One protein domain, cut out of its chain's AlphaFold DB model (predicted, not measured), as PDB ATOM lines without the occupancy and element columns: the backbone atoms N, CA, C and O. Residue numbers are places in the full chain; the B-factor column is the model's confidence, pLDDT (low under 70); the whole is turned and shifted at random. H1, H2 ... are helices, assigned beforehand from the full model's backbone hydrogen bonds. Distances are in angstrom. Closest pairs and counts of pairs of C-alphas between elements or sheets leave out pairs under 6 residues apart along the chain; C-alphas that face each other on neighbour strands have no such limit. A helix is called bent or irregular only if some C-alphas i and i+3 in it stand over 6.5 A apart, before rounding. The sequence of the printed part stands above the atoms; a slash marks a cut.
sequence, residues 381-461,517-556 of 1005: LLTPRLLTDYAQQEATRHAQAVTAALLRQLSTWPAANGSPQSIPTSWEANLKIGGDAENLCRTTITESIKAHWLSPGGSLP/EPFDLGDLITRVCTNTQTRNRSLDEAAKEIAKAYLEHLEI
ATOM      1  N   LEU A 381     280.225 222.556 194.142       89.62
ATOM      2  CA  LEU A 381     281.027 223.500 193.359       89.62
ATOM      3  C   LEU A 381     281.055 223.112 191.869       89.62
ATOM      4  O   LEU A 381     280.879 223.960 190.996       89.62
ATOM      5  N   LEU A 382     281.245 221.817 191.600       92.12
ATOM      6  CA  LEU A 382     281.174 221.254 190.259       92.12
ATOM      7  C   LEU A 382     279.705 221.067 189.863       92.12
ATOM      8  O   LEU A 382     278.930 220.445 190.586       92.12
ATOM      9  N   THR A 383     279.330 221.572 188.688       92.31
ATOM     10  CA  THR A 383     277.996 221.370 188.098       92.31
ATOM     11  C   THR A 383     278.084 220.432 186.888       92.31
ATOM     12  O   THR A 383     279.146 220.361 186.270       92.31
ATOM     13  N   PRO A 384     276.992 219.755 186.474       92.19
ATOM     14  CA  PRO A 384     276.981 218.917 185.266       92.19
ATOM     15  C   PRO A 384     277.479 219.634 184.003       92.19
ATOM     16  O   PRO A 384     278.131 219.033 183.149       92.19
ATOM     17  N   ARG A 385     277.226 220.946 183.904       91.62
ATOM     18  CA  ARG A 385     277.747 221.783 182.821       91.62
ATOM     19  C   ARG A 385     279.265 221.943 182.911       91.62
ATOM     20  O   ARG A 385     279.940 221.627 181.946       91.62
ATOM     21  N   LEU A 386     279.795 222.328 184.075       92.62
ATOM     22  CA  LEU A 386     281.245 222.447 184.286       92.62
ATOM     23  C   LEU A 386     281.978 221.110 184.089       92.62
ATOM     24  O   LEU A 386     283.083 221.098 183.565       92.62
ATOM     25  N   LEU A 387     281.356 219.982 184.449       92.94
ATOM     26  CA  LEU A 387     281.894 218.647 184.178       92.94
ATOM     27  C   LEU A 387     281.922 218.328 182.672       92.94
ATOM     28  O   LEU A 387     282.886 217.743 182.183       92.94
ATOM     29  N   THR A 388     280.897 218.751 181.928       92.44
ATOM     30  CA  THR A 388     280.867 218.635 180.460       92.44
ATOM     31  C   THR A 388     281.937 219.517 179.813       92.44
ATOM     32  O   THR A 388     282.643 219.059 178.917       92.44
ATOM     33  N   ASP A 389     282.100 220.752 180.296       91.56
ATOM     34  CA  ASP A 389     283.115 221.699 179.824       91.56
ATOM     35  C   ASP A 389     284.539 221.173 180.119       91.56
ATOM     36  O   ASP A 389     285.393 221.189 179.232       91.56
ATOM     37  N   TYR A 390     284.777 220.614 181.315       91.81
ATOM     38  CA  TYR A 390     286.017 219.915 181.686       91.81
ATOM     39  C   TYR A 390     286.322 218.742 180.745       91.81
ATOM     40  O   TYR A 390     287.403 218.685 180.155       91.81
ATOM     41  N   ALA A 391     285.361 217.827 180.571       92.12
ATOM     42  CA  ALA A 391     285.538 216.645 179.733       92.12
ATOM     43  C   ALA A 391     285.783 217.021 178.265       92.12
ATOM     44  O   ALA A 391     286.639 216.423 177.620       92.12
ATOM     45  N   GLN A 392     285.088 218.040 177.742       91.25
ATOM     46  CA  GLN A 392     285.326 218.567 176.396       91.25
ATOM     47  C   GLN A 392     286.750 219.111 176.247       91.25
ATOM     48  O   GLN A 392     287.425 218.786 175.269       91.25
ATOM     49  N   GLN A 393     287.205 219.936 177.190       89.62
ATOM     50  CA  GLN A 393     288.523 220.567 177.137       89.62
ATOM     51  C   GLN A 393     289.661 219.545 177.209       89.62
ATOM     52  O   GLN A 393     290.518 219.518 176.323       89.62
ATOM     53  N   GLU A 394     289.650 218.660 178.208       88.88
ATOM     54  CA  GLU A 394     290.694 217.641 178.352       88.88
ATOM     55  C   GLU A 394     290.668 216.629 177.198       88.88
ATOM     56  O   GLU A 394     291.722 216.315 176.643       88.88
ATOM     57  N   ALA A 395     289.489 216.192 176.736       91.94
ATOM     58  CA  ALA A 395     289.399 215.295 175.585       91.94
ATOM     59  C   ALA A 395     289.959 215.944 174.312       91.94
ATOM     60  O   ALA A 395     290.663 215.281 173.554       91.94
ATOM     61  N   THR A 396     289.710 217.244 174.106       90.31
ATOM     62  CA  THR A 396     290.272 217.995 172.971       90.31
ATOM     63  C   THR A 396     291.799 218.091 173.076       90.31
ATOM     64  O   THR A 396     292.488 217.864 172.081       90.31
ATOM     65  N   ARG A 397     292.348 218.351 174.276       87.69
ATOM     66  CA  ARG A 397     293.804 218.400 174.528       87.69
ATOM     67  C   ARG A 397     294.477 217.061 174.218       87.69
ATOM     68  O   ARG A 397     295.451 217.016 173.467       87.69
ATOM     69  N   HIS A 398     293.939 215.966 174.753       89.75
ATOM     70  CA  HIS A 398     294.452 214.620 174.488       89.75
ATOM     71  C   HIS A 398     294.300 214.232 173.009       89.75
ATOM     72  O   HIS A 398     295.249 213.733 172.405       89.75
ATOM     73  N   ALA A 399     293.157 214.534 172.387       92.12
ATOM     74  CA  ALA A 399     292.939 214.286 170.966       92.12
ATOM     75  C   ALA A 399     293.906 215.066 170.067       92.12
ATOM     76  O   ALA A 399     294.358 214.518 169.062       92.12
ATOM     77  N   GLN A 400     294.258 216.306 170.418       88.12
ATOM     78  CA  GLN A 400     295.250 217.096 169.688       88.12
ATOM     79  C   GLN A 400     296.636 216.437 169.741       88.12
ATOM     80  O   GLN A 400     297.254 216.258 168.692       88.12
ATOM     81  N   ALA A 401     297.094 216.006 170.921       85.81
ATOM     82  CA  ALA A 401     298.380 215.320 171.077       85.81
ATOM     83  C   ALA A 401     298.433 213.987 170.303       85.81
ATOM     84  O   ALA A 401     299.365 213.747 169.532       85.81
ATOM     85  N   VAL A 402     297.402 213.146 170.447       91.69
ATOM     86  CA  VAL A 402     297.305 211.845 169.761       91.69
ATOM     87  C   VAL A 402     297.180 212.012 168.242       91.69
ATOM     88  O   VAL A 402     297.844 211.299 167.491       91.69
ATOM     89  N   THR A 403     296.396 212.986 167.766       91.12
ATOM     90  CA  THR A 403     296.259 213.272 166.324       91.12
ATOM     91  C   THR A 403     297.562 213.797 165.730       91.12
ATOM     92  O   THR A 403     297.959 213.351 164.654       91.12
ATOM     93  N   ALA A 404     298.259 214.703 166.424       85.25
ATOM     94  CA  ALA A 404     299.537 215.236 165.963       85.25
ATOM     95  C   ALA A 404     300.591 214.126 165.824       85.25
ATOM     96  O   ALA A 404     301.248 214.040 164.787       85.25
ATOM     97  N   ALA A 405     300.701 213.234 166.816       86.19
ATOM     98  CA  ALA A 405     301.590 212.075 166.754       86.19
ATOM     99  C   ALA A 405     301.213 211.116 165.608       86.19
ATOM    100  O   ALA A 405     302.080 210.722 164.826       86.19
ATOM    101  N   LEU A 406     299.919 210.808 165.443       90.81
ATOM    102  CA  LEU A 406     299.418 209.941 164.371       90.81
ATOM    103  C   LEU A 406     299.766 210.489 162.984       90.81
ATOM    104  O   LEU A 406     300.312 209.771 162.148       90.81
ATOM    105  N   LEU A 407     299.477 211.766 162.729       88.12
ATOM    106  CA  LEU A 407     299.737 212.376 161.426       88.12
ATOM    107  C   LEU A 407     301.231 212.579 161.157       88.12
ATOM    108  O   LEU A 407     301.656 212.390 160.018       88.12
ATOM    109  N   ARG A 408     302.031 212.900 162.184       84.31
ATOM    110  CA  ARG A 408     303.501 212.963 162.097       84.31
ATOM    111  C   ARG A 408     304.097 211.612 161.703       84.31
ATOM    112  O   ARG A 408     304.997 211.562 160.875       84.31
ATOM    113  N   GLN A 409     303.582 210.521 162.262       86.00
ATOM    114  CA  GLN A 409     304.064 209.185 161.936       86.00
ATOM    115  C   GLN A 409     303.591 208.710 160.554       86.00
ATOM    116  O   GLN A 409     304.368 208.133 159.796       86.00
ATOM    117  N   LEU A 410     302.336 208.979 160.181       86.38
ATOM    118  CA  LEU A 410     301.837 208.643 158.844       86.38
ATOM    119  C   LEU A 410     302.504 209.478 157.738       86.38
ATOM    120  O   LEU A 410     302.584 209.005 156.605       86.38
ATOM    121  N   SER A 411     303.010 210.682 158.033       80.69
ATOM    122  CA  SER A 411     303.707 211.521 157.045       80.69
ATOM    123  C   SER A 411     305.114 211.025 156.689       80.69
ATOM    124  O   SER A 411     305.641 211.420 155.646       80.69
ATOM    125  N   THR A 412     305.710 210.134 157.494       79.62
ATOM    126  CA  THR A 412     307.004 209.493 157.195       79.62
ATOM    127  C   THR A 412     306.874 208.112 156.548       79.62
ATOM    128  O   THR A 412     307.878 207.557 156.096       79.62
ATOM    129  N   TRP A 413     305.659 207.564 156.433       83.38
ATOM    130  CA  TRP A 413     305.414 206.268 155.795       83.38
ATOM    131  C   TRP A 413     305.426 206.355 154.257       83.38
ATOM    132  O   TRP A 413     304.893 207.305 153.680       83.38
ATOM    133  N   PRO A 414     305.976 205.345 153.554       81.31
ATOM    134  CA  PRO A 414     305.874 205.255 152.103       81.31
ATOM    135  C   PRO A 414     304.422 205.046 151.642       81.31
ATOM    136  O   PRO A 414     303.580 204.491 152.359       81.31
ATOM    137  N   ALA A 415     304.157 205.437 150.393       78.25
ATOM    138  CA  ALA A 415     302.923 205.107 149.683       78.25
ATOM    139  C   ALA A 415     302.691 203.583 149.618       78.25
ATOM    140  O   ALA A 415     303.630 202.798 149.783       78.25
ATOM    141  N   ALA A 416     301.443 203.171 149.374       78.75
ATOM    142  CA  ALA A 416     301.015 201.773 149.400       78.75
ATOM    143  C   ALA A 416     301.931 200.847 148.571       78.75
ATOM    144  O   ALA A 416     301.926 200.874 147.342       78.75
ATOM    145  N   ASN A 417     302.712 200.005 149.258       76.12
ATOM    146  CA  ASN A 417     303.694 199.099 148.643       76.12
ATOM    147  C   ASN A 417     303.602 197.649 149.163       76.12
ATOM    148  O   ASN A 417     304.470 196.829 148.876       76.12
ATOM    149  N   GLY A 418     302.561 197.333 149.943       68.88
ATOM    150  CA  GLY A 418     302.350 196.016 150.556       68.88
ATOM    151  C   GLY A 418     303.078 195.793 151.888       68.88
ATOM    152  O   GLY A 418     302.812 194.792 152.552       68.88
ATOM    153  N   SER A 419     303.946 196.714 152.321       77.88
ATOM    154  CA  SER A 419     304.564 196.669 153.651       77.88
ATOM    155  C   SER A 419     303.525 196.878 154.770       77.88
ATOM    156  O   SER A 419     302.567 197.642 154.593       77.88
ATOM    157  N   PRO A 420     303.714 196.282 155.965       76.19
ATOM    158  CA  PRO A 420     302.984 196.676 157.171       76.19
ATOM    159  C   PRO A 420     303.167 198.161 157.519       76.19
ATOM    160  O   PRO A 420     302.245 198.782 158.039       76.19
ATOM    161  N   GLN A 421     304.326 198.741 157.183       79.69
ATOM    162  CA  GLN A 421     304.656 200.161 157.346       79.69
ATOM    163  C   GLN A 421     304.540 200.906 156.004       79.69
ATOM    164  O   GLN A 421     305.502 201.474 155.495       79.69
ATOM    165  N   SER A 422     303.353 200.865 155.399       85.31
ATOM    166  CA  SER A 422     302.970 201.753 154.293       85.31
ATOM    167  C   SER A 422     301.572 202.307 154.526       85.31
ATOM    168  O   SER A 422     300.759 201.671 155.210       85.31
ATOM    169  N   ILE A 423     301.264 203.452 153.922       86.69
ATOM    170  CA  ILE A 423     299.917 204.035 153.962       86.69
ATOM    171  C   ILE A 423     298.918 203.056 153.299       86.69
ATOM    172  O   ILE A 423     299.194 202.581 152.195       86.69
ATOM    173  N   PRO A 424     297.789 202.704 153.948       89.19
ATOM    174  CA  PRO A 424     296.697 201.964 153.319       89.19
ATOM    175  C   PRO A 424     295.946 202.822 152.295       89.19
ATOM    176  O   PRO A 424     295.628 203.982 152.558       89.19
ATOM    177  N   THR A 425     295.567 202.234 151.159       85.88
ATOM    178  CA  THR A 425     294.856 202.933 150.072       85.88
ATOM    179  C   THR A 425     293.508 203.524 150.513       85.88
ATOM    180  O   THR A 425     293.066 204.540 149.983       85.88
ATOM    181  N   SER A 426     292.871 202.950 151.540       87.12
ATOM    182  CA  SER A 426     291.657 203.487 152.176       87.12
ATOM    183  C   SER A 426     291.873 204.816 152.916       87.12
ATOM    184  O   SER A 426     290.900 205.516 153.193       87.12
ATOM    185  N   TRP A 427     293.115 205.179 153.260       90.88
ATOM    186  CA  TRP A 427     293.446 206.385 154.037       90.88
ATOM    187  C   TRP A 427     294.015 207.518 153.163       90.88
ATOM    188  O   TRP A 427     293.921 208.686 153.543       90.88
ATOM    189  N   GLU A 428     294.544 207.208 151.973       85.31
ATOM    190  CA  GLU A 428     295.173 208.171 151.048       85.31
ATOM    191  C   GLU A 428     294.277 209.382 150.728       85.31
ATOM    192  O   GLU A 428     294.745 210.522 150.687       85.31
ATOM    193  N   ALA A 429     292.969 209.157 150.565       84.94
ATOM    194  CA  ALA A 429     291.999 210.210 150.269       84.94
ATOM    195  C   ALA A 429     291.879 211.275 151.378       84.94
ATOM    196  O   ALA A 429     291.563 212.424 151.066       84.94
ATOM    197  N   ASN A 430     292.163 210.913 152.634       84.44
ATOM    198  CA  ASN A 430     292.161 211.826 153.781       84.44
ATOM    199  C   ASN A 430     293.538 212.478 154.004       84.44
ATOM    200  O   ASN A 430     293.606 213.613 154.467       84.44
ATOM    201  N   LEU A 431     294.628 211.772 153.674       83.75
ATOM    202  CA  LEU A 431     296.016 212.194 153.929       83.75
ATOM    203  C   LEU A 431     296.628 213.072 152.817       83.75
ATOM    204  O   LEU A 431     297.683 213.688 153.013       83.75
ATOM    205  N   LYS A 432     295.990 213.149 151.644       80.44
ATOM    206  CA  LYS A 432     296.385 214.053 150.550       80.44
ATOM    207  C   LYS A 432     296.270 215.537 150.942       80.44
ATOM    208  O   LYS A 432     295.582 215.904 151.893       80.44
ATOM    209  N   ILE A 433     296.910 216.405 150.159       69.50
ATOM    210  CA  ILE A 433     296.749 217.864 150.276       69.50
ATOM    211  C   ILE A 433     295.267 218.215 150.048       69.50
ATOM    212  O   ILE A 433     294.671 217.770 149.064       69.50
ATOM    213  N   GLY A 434     294.671 218.963 150.978       69.62
ATOM    214  CA  GLY A 434     293.234 219.271 150.995       69.62
ATOM    215  C   GLY A 434     292.311 218.139 151.484       69.62
ATOM    216  O   GLY A 434     291.103 218.238 151.295       69.62
ATOM    217  N   GLY A 435     292.843 217.055 152.061       79.50
ATOM    218  CA  GLY A 435     292.057 216.044 152.786       79.50
ATOM    219  C   GLY A 435     291.822 216.403 154.264       79.50
ATOM    220  O   GLY A 435     292.560 217.197 154.840       79.50
ATOM    221  N   ASP A 436     290.807 215.810 154.895       84.25
ATOM    222  CA  ASP A 436     290.341 216.212 156.238       84.25
ATOM    223  C   ASP A 436     290.852 215.314 157.388       84.25
ATOM    224  O   ASP A 436     290.230 215.213 158.443       84.25
ATOM    225  N   ALA A 437     291.986 214.621 157.199       87.25
ATOM    226  CA  ALA A 437     292.498 213.640 158.168       87.25
ATOM    227  C   ALA A 437     292.650 214.186 159.599       87.25
ATOM    228  O   ALA A 437     292.390 213.460 160.554       87.25
ATOM    229  N   GLU A 438     293.061 215.446 159.763       87.19
ATOM    230  CA  GLU A 438     293.267 216.034 161.087       87.19
ATOM    231  C   GLU A 438     291.953 216.295 161.823       87.19
ATOM    232  O   GLU A 438     291.800 215.810 162.942       87.19
ATOM    233  N   ASN A 439     290.973 216.975 161.216       87.62
ATOM    234  CA  ASN A 439     289.677 217.188 161.870       87.62
ATOM    235  C   ASN A 439     288.940 215.869 162.098       87.62
ATOM    236  O   ASN A 439     288.344 215.695 163.164       87.62
ATOM    237  N   LEU A 440     289.018 214.935 161.143       91.50
ATOM    238  CA  LEU A 440     288.428 213.605 161.265       91.50
ATOM    239  C   LEU A 440     289.000 212.858 162.475       91.50
ATOM    240  O   LEU A 440     288.234 212.449 163.349       91.50
ATOM    241  N   CYS A 441     290.327 212.719 162.569       93.06
ATOM    242  CA  CYS A 441     290.980 212.059 163.701       93.06
ATOM    243  C   CYS A 441     290.726 212.808 165.016       93.06
ATOM    244  O   CYS A 441     290.264 212.197 165.978       93.06
ATOM    245  N   ARG A 442     290.940 214.129 165.050       92.19
ATOM    246  CA  ARG A 442     290.792 214.968 166.250       92.19
ATOM    247  C   ARG A 442     289.378 214.904 166.817       92.19
ATOM    248  O   ARG A 442     289.217 214.658 168.009       92.19
ATOM    249  N   THR A 443     288.356 215.055 165.976       94.19
ATOM    250  CA  THR A 443     286.946 214.955 166.395       94.19
ATOM    251  C   THR A 443     286.617 213.540 166.862       94.19
ATOM    252  O   THR A 443     286.035 213.365 167.929       94.19
ATOM    253  N   THR A 444     287.046 212.519 166.114       96.25
ATOM    254  CA  THR A 444     286.769 211.114 166.446       96.25
ATOM    255  C   THR A 444     287.399 210.696 167.777       96.25
ATOM    256  O   THR A 444     286.733 210.063 168.597       96.25
ATOM    257  N   ILE A 445     288.653 211.084 168.031       96.38
ATOM    258  CA  ILE A 445     289.346 210.818 169.299       96.38
ATOM    259  C   ILE A 445     288.690 211.619 170.436       96.38
ATOM    260  O   ILE A 445     288.432 211.052 171.496       96.38
ATOM    261  N   THR A 446     288.337 212.892 170.207       95.62
ATOM    262  CA  THR A 446     287.661 213.741 171.210       95.62
ATOM    263  C   THR A 446     286.333 213.130 171.663       95.62
ATOM    264  O   THR A 446     286.107 212.978 172.863       95.62
ATOM    265  N   GLU A 447     285.464 212.728 170.730       95.50
ATOM    266  CA  GLU A 447     284.179 212.108 171.081       95.50
ATOM    267  C   GLU A 447     284.351 210.713 171.698       95.50
ATOM    268  O   GLU A 447     283.603 210.365 172.611       95.50
ATOM    269  N   SER A 448     285.365 209.940 171.287       95.12
ATOM    270  CA  SER A 448     285.676 208.640 171.907       95.12
ATOM    271  C   SER A 448     286.083 208.791 173.380       95.12
ATOM    272  O   SER A 448     285.587 208.056 174.233       95.12
ATOM    273  N   ILE A 449     286.930 209.778 173.697       94.50
ATOM    274  CA  ILE A 449     287.347 210.084 175.075       94.50
ATOM    275  C   ILE A 449     286.164 210.615 175.899       94.50
ATOM    276  O   ILE A 449     285.900 210.118 176.995       94.50
ATOM    277  N   LYS A 450     285.382 211.561 175.360       93.38
ATOM    278  CA  LYS A 450     284.184 212.090 176.039       93.38
ATOM    279  C   LYS A 450     283.152 211.007 176.350       93.38
ATOM    280  O   LYS A 450     282.583 211.023 177.438       93.38
ATOM    281  N   ALA A 451     282.911 210.084 175.419       91.69
ATOM    282  CA  ALA A 451     281.960 208.987 175.595       91.69
ATOM    283  C   ALA A 451     282.405 207.965 176.656       91.69
ATOM    284  O   ALA A 451     281.557 207.298 177.245       91.69
ATOM    285  N   HIS A 452     283.711 207.853 176.919       91.00
ATOM    286  CA  HIS A 452     284.248 207.046 178.017       91.00
ATOM    287  C   HIS A 452     284.108 207.757 179.378       91.00
ATOM    288  O   HIS A 452     283.715 207.137 180.366       91.00
ATOM    289  N   TRP A 453     284.385 209.065 179.432       91.00
ATOM    290  CA  TRP A 453     284.352 209.852 180.674       91.00
ATOM    291  C   TRP A 453     282.945 210.203 181.171       91.00
ATOM    292  O   TRP A 453     282.682 210.143 182.372       91.00
ATOM    293  N   LEU A 454     282.027 210.578 180.276       89.75
ATOM    294  CA  LEU A 454     280.705 211.079 180.660       89.75
ATOM    295  C   LEU A 454     279.676 209.946 180.782       89.75
ATOM    296  O   LEU A 454     279.323 209.286 179.807       89.75
ATOM    297  N   SER A 455     279.120 209.770 181.984       78.88
ATOM    298  CA  SER A 455     278.014 208.834 182.225       78.88
ATOM    299  C   SER A 455     276.752 209.205 181.422       78.88
ATOM    300  O   SER A 455     276.410 210.391 181.340       78.88
ATOM    301  N   PRO A 456     275.984 208.220 180.906       66.38
ATOM    302  CA  PRO A 456     274.697 208.471 180.259       66.38
ATOM    303  C   PRO A 456     273.739 209.224 181.196       66.38
ATOM    304  O   PRO A 456     273.293 208.684 182.205       66.38
ATOM    305  N   GLY A 457     273.430 210.481 180.865       67.12
ATOM    306  CA  GLY A 457     272.585 211.369 181.677       67.12
ATOM    307  C   GLY A 457     273.320 212.492 182.423       67.12
ATOM    308  O   GLY A 457     272.655 213.358 182.983       67.12
ATOM    309  N   GLY A 458     274.659 212.536 182.402       70.50
ATOM    310  CA  GLY A 458     275.434 213.683 182.902       70.50
ATOM    311  C   GLY A 458     275.416 213.880 184.424       70.50
ATOM    312  O   GLY A 458     275.559 215.006 184.900       70.50
ATOM    313  N   SER A 459     275.218 212.811 185.199       84.00
ATOM    314  CA  SER A 459     275.351 212.847 186.659       84.00
ATOM    315  C   SER A 459     276.792 213.154 187.083       84.00
ATOM    316  O   SER A 459     277.748 212.705 186.449       84.00
ATOM    317  N   LEU A 460     276.950 213.897 188.182       88.50
ATOM    318  CA  LEU A 460     278.257 214.104 188.812       88.50
ATOM    319  C   LEU A 460     278.786 212.776 189.389       88.50
ATOM    320  O   LEU A 460     277.972 211.993 189.883       88.50
ATOM    321  N   PRO A 461     280.108 212.525 189.374       88.75
ATOM    322  CA  PRO A 461     280.685 211.374 190.057       88.75
ATOM    323  C   PRO A 461     280.534 211.525 191.576       88.75
ATOM    324  O   PRO A 461     280.749 212.600 192.141       88.75
ATOM    325  N   GLU A 517     304.718 204.356 183.815       68.88
ATOM    326  CA  GLU A 517     305.827 203.797 183.036       68.88
ATOM    327  C   GLU A 517     306.121 204.674 181.801       68.88
ATOM    328  O   GLU A 517     305.220 205.349 181.290       68.88
ATOM    329  N   PRO A 518     307.373 204.705 181.301       66.56
ATOM    330  CA  PRO A 518     307.712 205.421 180.077       66.56
ATOM    331  C   PRO A 518     306.827 204.977 178.904       66.56
ATOM    332  O   PRO A 518     306.897 203.838 178.453       66.56
ATOM    333  N   PHE A 519     306.001 205.897 178.412       75.94
ATOM    334  CA  PHE A 519     305.039 205.632 177.352       75.94
ATOM    335  C   PHE A 519     305.479 206.258 176.035       75.94
ATOM    336  O   PHE A 519     305.562 207.481 175.910       75.94
ATOM    337  N   ASP A 520     305.708 205.405 175.041       77.88
ATOM    338  CA  ASP A 520     305.929 205.826 173.666       77.88
ATOM    339  C   ASP A 520     304.602 205.768 172.883       77.88
ATOM    340  O   ASP A 520     304.064 204.708 172.533       77.88
ATOM    341  N   LEU A 521     304.059 206.958 172.622       84.19
ATOM    342  CA  LEU A 521     302.849 207.159 171.830       84.19
ATOM    343  C   LEU A 521     303.046 206.734 170.363       84.19
ATOM    344  O   LEU A 521     302.106 206.231 169.747       84.19
ATOM    345  N   GLY A 522     304.255 206.893 169.819       83.19
ATOM    346  CA  GLY A 522     304.632 206.430 168.485       83.19
ATOM    347  C   GLY A 522     304.656 204.906 168.396       83.19
ATOM    348  O   GLY A 522     304.139 204.341 167.433       83.19
ATOM    349  N   ASP A 523     305.136 204.197 169.417       84.69
ATOM    350  CA  ASP A 523     305.041 202.730 169.471       84.69
ATOM    351  C   ASP A 523     303.587 202.251 169.587       84.69
ATOM    352  O   ASP A 523     303.200 201.273 168.937       84.69
ATOM    353  N   LEU A 524     302.735 202.937 170.361       90.75
ATOM    354  CA  LEU A 524     301.298 202.633 170.385       90.75
ATOM    355  C   LEU A 524     300.672 202.807 168.995       90.75
ATOM    356  O   LEU A 524     300.022 201.884 168.497       90.75
ATOM    357  N   ILE A 525     300.907 203.948 168.346       90.69
ATOM    358  CA  ILE A 525     300.393 204.234 167.001       90.69
ATOM    359  C   ILE A 525     300.944 203.225 165.986       90.69
ATOM    360  O   ILE A 525     300.173 202.705 165.177       90.69
ATOM    361  N   THR A 526     302.232 202.870 166.063       88.31
ATOM    362  CA  THR A 526     302.856 201.833 165.224       88.31
ATOM    363  C   THR A 526     302.119 200.511 165.369       88.31
ATOM    364  O   THR A 526     301.684 199.941 164.367       88.31
ATOM    365  N   ARG A 527     301.935 200.017 166.600       91.25
ATOM    366  CA  ARG A 527     301.260 198.734 166.858       91.25
ATOM    367  C   ARG A 527     299.821 198.734 166.343       91.25
ATOM    368  O   ARG A 527     299.404 197.760 165.719       91.25
ATOM    369  N   VAL A 528     299.075 199.823 166.541       91.38
ATOM    370  CA  VAL A 528     297.675 199.913 166.092       91.38
ATOM    371  C   VAL A 528     297.572 200.051 164.565       91.38
ATOM    372  O   VAL A 528     296.771 199.348 163.952       91.38
ATOM    373  N   CYS A 529     298.408 200.876 163.924       90.62
ATOM    374  CA  CYS A 529     298.361 201.132 162.474       90.62
ATOM    375  C   CYS A 529     299.044 200.056 161.607       90.62
ATOM    376  O   CYS A 529     298.808 200.004 160.395       90.62
ATOM    377  N   THR A 530     299.887 199.199 162.192       89.56
ATOM    378  CA  THR A 530     300.464 198.024 161.504       89.56
ATOM    379  C   THR A 530     299.593 196.768 161.636       89.56
ATOM    380  O   THR A 530     299.742 195.845 160.836       89.56
ATOM    381  N   ASN A 531     298.637 196.735 162.575       91.69
ATOM    382  CA  ASN A 531     297.711 195.614 162.761       91.69
ATOM    383  C   ASN A 531     296.808 195.404 161.528       91.69
ATOM    384  O   ASN A 531     296.085 196.304 161.096       91.69
ATOM    385  N   THR A 532     296.806 194.182 160.989       87.00
ATOM    386  CA  THR A 532     296.047 193.780 159.793       87.00
ATOM    387  C   THR A 532     294.548 194.081 159.880       87.00
ATOM    388  O   THR A 532     293.941 194.422 158.868       87.00
ATOM    389  N   GLN A 533     293.931 193.975 161.063       87.75
ATOM    390  CA  GLN A 533     292.506 194.286 161.222       87.75
ATOM    391  C   GLN A 533     292.242 195.788 161.084       87.75
ATOM    392  O   GLN A 533     291.344 196.177 160.340       87.75
ATOM    393  N   THR A 534     293.047 196.625 161.741       88.31
ATOM    394  CA  THR A 534     292.939 198.090 161.688       88.31
ATOM    395  C   THR A 534     293.214 198.629 160.286       88.31
ATOM    396  O   THR A 534     292.476 199.479 159.795       88.31
ATOM    397  N   ARG A 535     294.229 198.087 159.595       89.06
ATOM    398  CA  ARG A 535     294.609 198.479 158.220       89.06
ATOM    399  C   ARG A 535     293.499 198.262 157.189       89.06
ATOM    400  O   ARG A 535     293.465 198.963 156.183       89.06
ATOM    401  N   ASN A 536     292.585 197.326 157.450       88.31
ATOM    402  CA  ASN A 536     291.432 197.043 156.593       88.31
ATOM    403  C   ASN A 536     290.213 197.945 156.883       88.31
ATOM    404  O   ASN A 536     289.200 197.823 156.192       88.31
ATOM    405  N   ARG A 537     290.280 198.835 157.886       91.56
ATOM    406  CA  ARG A 537     289.223 199.808 158.214       91.56
ATOM    407  C   ARG A 537     289.552 201.214 157.684       91.56
ATOM    408  O   ARG A 537     290.612 201.467 157.106       91.56
ATOM    409  N   SER A 538     288.610 202.137 157.858       93.00
ATOM    410  CA  SER A 538     288.785 203.567 157.591       93.00
ATOM    411  C   SER A 538     289.672 204.252 158.643       93.00
ATOM    412  O   SER A 538     289.954 203.702 159.707       93.00
ATOM    413  N   LEU A 539     290.133 205.468 158.332       92.94
ATOM    414  CA  LEU A 539     291.039 206.230 159.198       92.94
ATOM    415  C   LEU A 539     290.383 206.643 160.531       92.94
ATOM    416  O   LEU A 539     291.060 206.673 161.553       92.94
ATOM    417  N   ASP A 540     289.076 206.916 160.543       93.81
ATOM    418  CA  ASP A 540     288.330 207.228 161.770       93.81
ATOM    419  C   ASP A 540     288.205 206.004 162.690       93.81
ATOM    420  O   ASP A 540     288.396 206.116 163.895       93.81
ATOM    421  N   GLU A 541     287.967 204.814 162.136       93.44
ATOM    422  CA  GLU A 541     287.975 203.560 162.897       93.44
ATOM    423  C   GLU A 541     289.358 203.266 163.490       93.44
ATOM    424  O   GLU A 541     289.459 202.884 164.654       93.44
ATOM    425  N   ALA A 542     290.435 203.518 162.739       93.75
ATOM    426  CA  ALA A 542     291.791 203.444 163.279       93.75
ATOM    427  C   ALA A 542     292.007 204.458 164.420       93.75
ATOM    428  O   ALA A 542     292.571 204.106 165.454       93.75
ATOM    429  N   ALA A 543     291.501 205.687 164.278       95.12
ATOM    430  CA  ALA A 543     291.577 206.713 165.316       95.12
ATOM    431  C   ALA A 543     290.790 206.337 166.592       95.12
ATOM    432  O   ALA A 543     291.259 206.638 167.689       95.12
ATOM    433  N   LYS A 544     289.652 205.629 166.482       95.44
ATOM    434  CA  LYS A 544     288.902 205.076 167.636       95.44
ATOM    435  C   LYS A 544     289.707 204.014 168.383       95.44
ATOM    436  O   LYS A 544     289.794 204.070 169.606       95.44
ATOM    437  N   GLU A 545     290.326 203.075 167.666       95.19
ATOM    438  CA  GLU A 545     291.160 202.027 168.283       95.19
ATOM    439  C   GLU A 545     292.414 202.629 168.952       95.19
ATOM    440  O   GLU A 545     292.791 202.208 170.045       95.19
ATOM    441  N   ILE A 546     293.019 203.672 168.362       95.50
ATOM    442  CA  ILE A 546     294.108 204.440 168.998       95.50
ATOM    443  C   ILE A 546     293.602 205.155 170.259       95.50
ATOM    444  O   ILE A 546     294.255 205.068 171.294       95.50
ATOM    445  N   ALA A 547     292.447 205.831 170.203       95.50
ATOM    446  CA  ALA A 547     291.860 206.505 171.365       95.50
ATOM    447  C   ALA A 547     291.598 205.528 172.519       95.50
ATOM    448  O   ALA A 547     291.910 205.836 173.666       95.50
ATOM    449  N   LYS A 548     291.081 204.333 172.209       94.56
ATOM    450  CA  LYS A 548     290.849 203.259 173.179       94.56
ATOM    451  C   LYS A 548     292.154 202.772 173.811       94.56
ATOM    452  O   LYS A 548     292.269 202.791 175.028       94.56
ATOM    453  N   ALA A 549     293.148 202.404 173.003       93.12
ATOM    454  CA  ALA A 549     294.438 201.933 173.511       93.12
ATOM    455  C   ALA A 549     295.209 203.027 174.284       93.12
ATOM    456  O   ALA A 549     295.984 202.729 175.190       93.12
ATOM    457  N   TYR A 550     294.997 204.302 173.945       92.81
ATOM    458  CA  TYR A 550     295.540 205.441 174.683       92.81
ATOM    459  C   TYR A 550     294.832 205.655 176.031       92.81
ATOM    460  O   TYR A 550     295.498 205.936 177.024       92.81
ATOM    461  N   LEU A 551     293.508 205.468 176.096       91.56
ATOM    462  CA  LEU A 551     292.764 205.464 177.360       91.56
ATOM    463  C   LEU A 551     293.193 204.307 178.267       91.56
ATOM    464  O   LEU A 551     293.440 204.559 179.437       91.56
ATOM    465  N   GLU A 552     293.379 203.097 177.727       90.88
ATOM    466  CA  GLU A 552     293.900 201.931 178.467       90.88
ATOM    467  C   GLU A 552     295.267 202.219 179.129       90.88
ATOM    468  O   GLU A 552     295.557 201.699 180.201       90.88
ATOM    469  N   HIS A 553     296.102 203.086 178.541       88.50
ATOM    470  CA  HIS A 553     297.347 203.549 179.171       88.50
ATOM    471  C   HIS A 553     297.131 204.620 180.263       88.50
ATOM    472  O   HIS A 553     297.929 204.724 181.193       88.50
ATOM    473  N   LEU A 554     296.066 205.421 180.166       88.44
ATOM    474  CA  LEU A 554     295.698 206.430 181.164       88.44
ATOM    475  C   LEU A 554     294.821 205.875 182.299       88.44
ATOM    476  O   LEU A 554     294.491 206.631 183.218       88.44
ATOM    477  N   GLU A 555     294.422 204.602 182.253       88.62
ATOM    478  CA  GLU A 555     293.693 203.953 183.342       88.62
ATOM    479  C   GLU A 555     294.531 203.925 184.629       88.62
ATOM    480  O   GLU A 555     295.759 203.821 184.628       88.62
ATOM    481  N   ILE A 556     293.839 204.047 185.758       88.50
ATOM    482  CA  ILE A 556     294.412 203.976 187.102       88.50
ATOM    483  C   ILE A 556     293.577 203.010 187.929       88.50
ATOM    484  O   ILE A 556     292.365 202.913 187.734       88.50
TER     485      ILE A 556
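This is residues 381 to 461 and 517 to 556 of the 1005 residues of the protein "Membrane protein" of Mycolicibacterium mucogenicum DSM 44124 (UniProt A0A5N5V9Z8). One long helix, H1, makes the long axis of an elongated pack of crossed helices. H3 packs on H1 and H6 on H3, while H4 packs on H6 and on residues 402 to 409 of H1. The 121 printed residues hold six named helices, H1 to H6 in chain order, and no named strand: all helix. The whole is compact, with a radius of gyration of the C-alphas of 15.7 A, and spans 55 by 35 by 21 A.

H1, residues 384 to 410, touches H3, residues 437 to 453, opposite ways at a steep tilt of 41 degrees; their closest C-alphas, Ala 395 and Thr 446, are 5.0 A apart. The hub is H6, residues 539 to 554, touching four helices. It touches H3 the same way at a steep tilt of 43 degrees, closest at C-alphas 445 and 547, 5.4 A. H4, residues 521 to 530, touches H6 at C-alphas 528 and 546, 6.5 A, and H1 at C-alphas 525 and 406, 6.4 A. H5, residues 532 to 535, touches H6 at C-alphas 534 and 542, 5.7 A. H2, residues 425 to 431, only just touches H6, with 3 pairs of C-alphas within 8 A, closest at 427 and 539, 5.7 A. Every O i to N i+4 pair is within hydrogen-bond range in H1, H3, H4 and H6; H2 has 1 of 3, and 2 of 4 O i to N i+3 pairs, and H5 is too short for an i+4 pair.

H1 spans 37.7 A from C-alpha 384 at (276.981, 218.917, 185.266). H3 spans 24.2 A, H4 14.0 A, H2 10.1 A and H5 5.2 A. H6 spans 22.5 A and ends at C-alpha 554, (295.698, 206.430, 181.164). H2 is only just irregular: C-alphas 426 and 429 are 7.0 A apart.

The C-alphas farthest apart, Leu 381 and Asn 417, are 55.8 A apart. Residues 462 to 516 are not printed, a 27.2 A gap between C-alphas 461 and 517. The link from H1 to H2 is long. pLDDT is under 70 at residues 418, 433 to 434, 456 to 457 and 517 to 518.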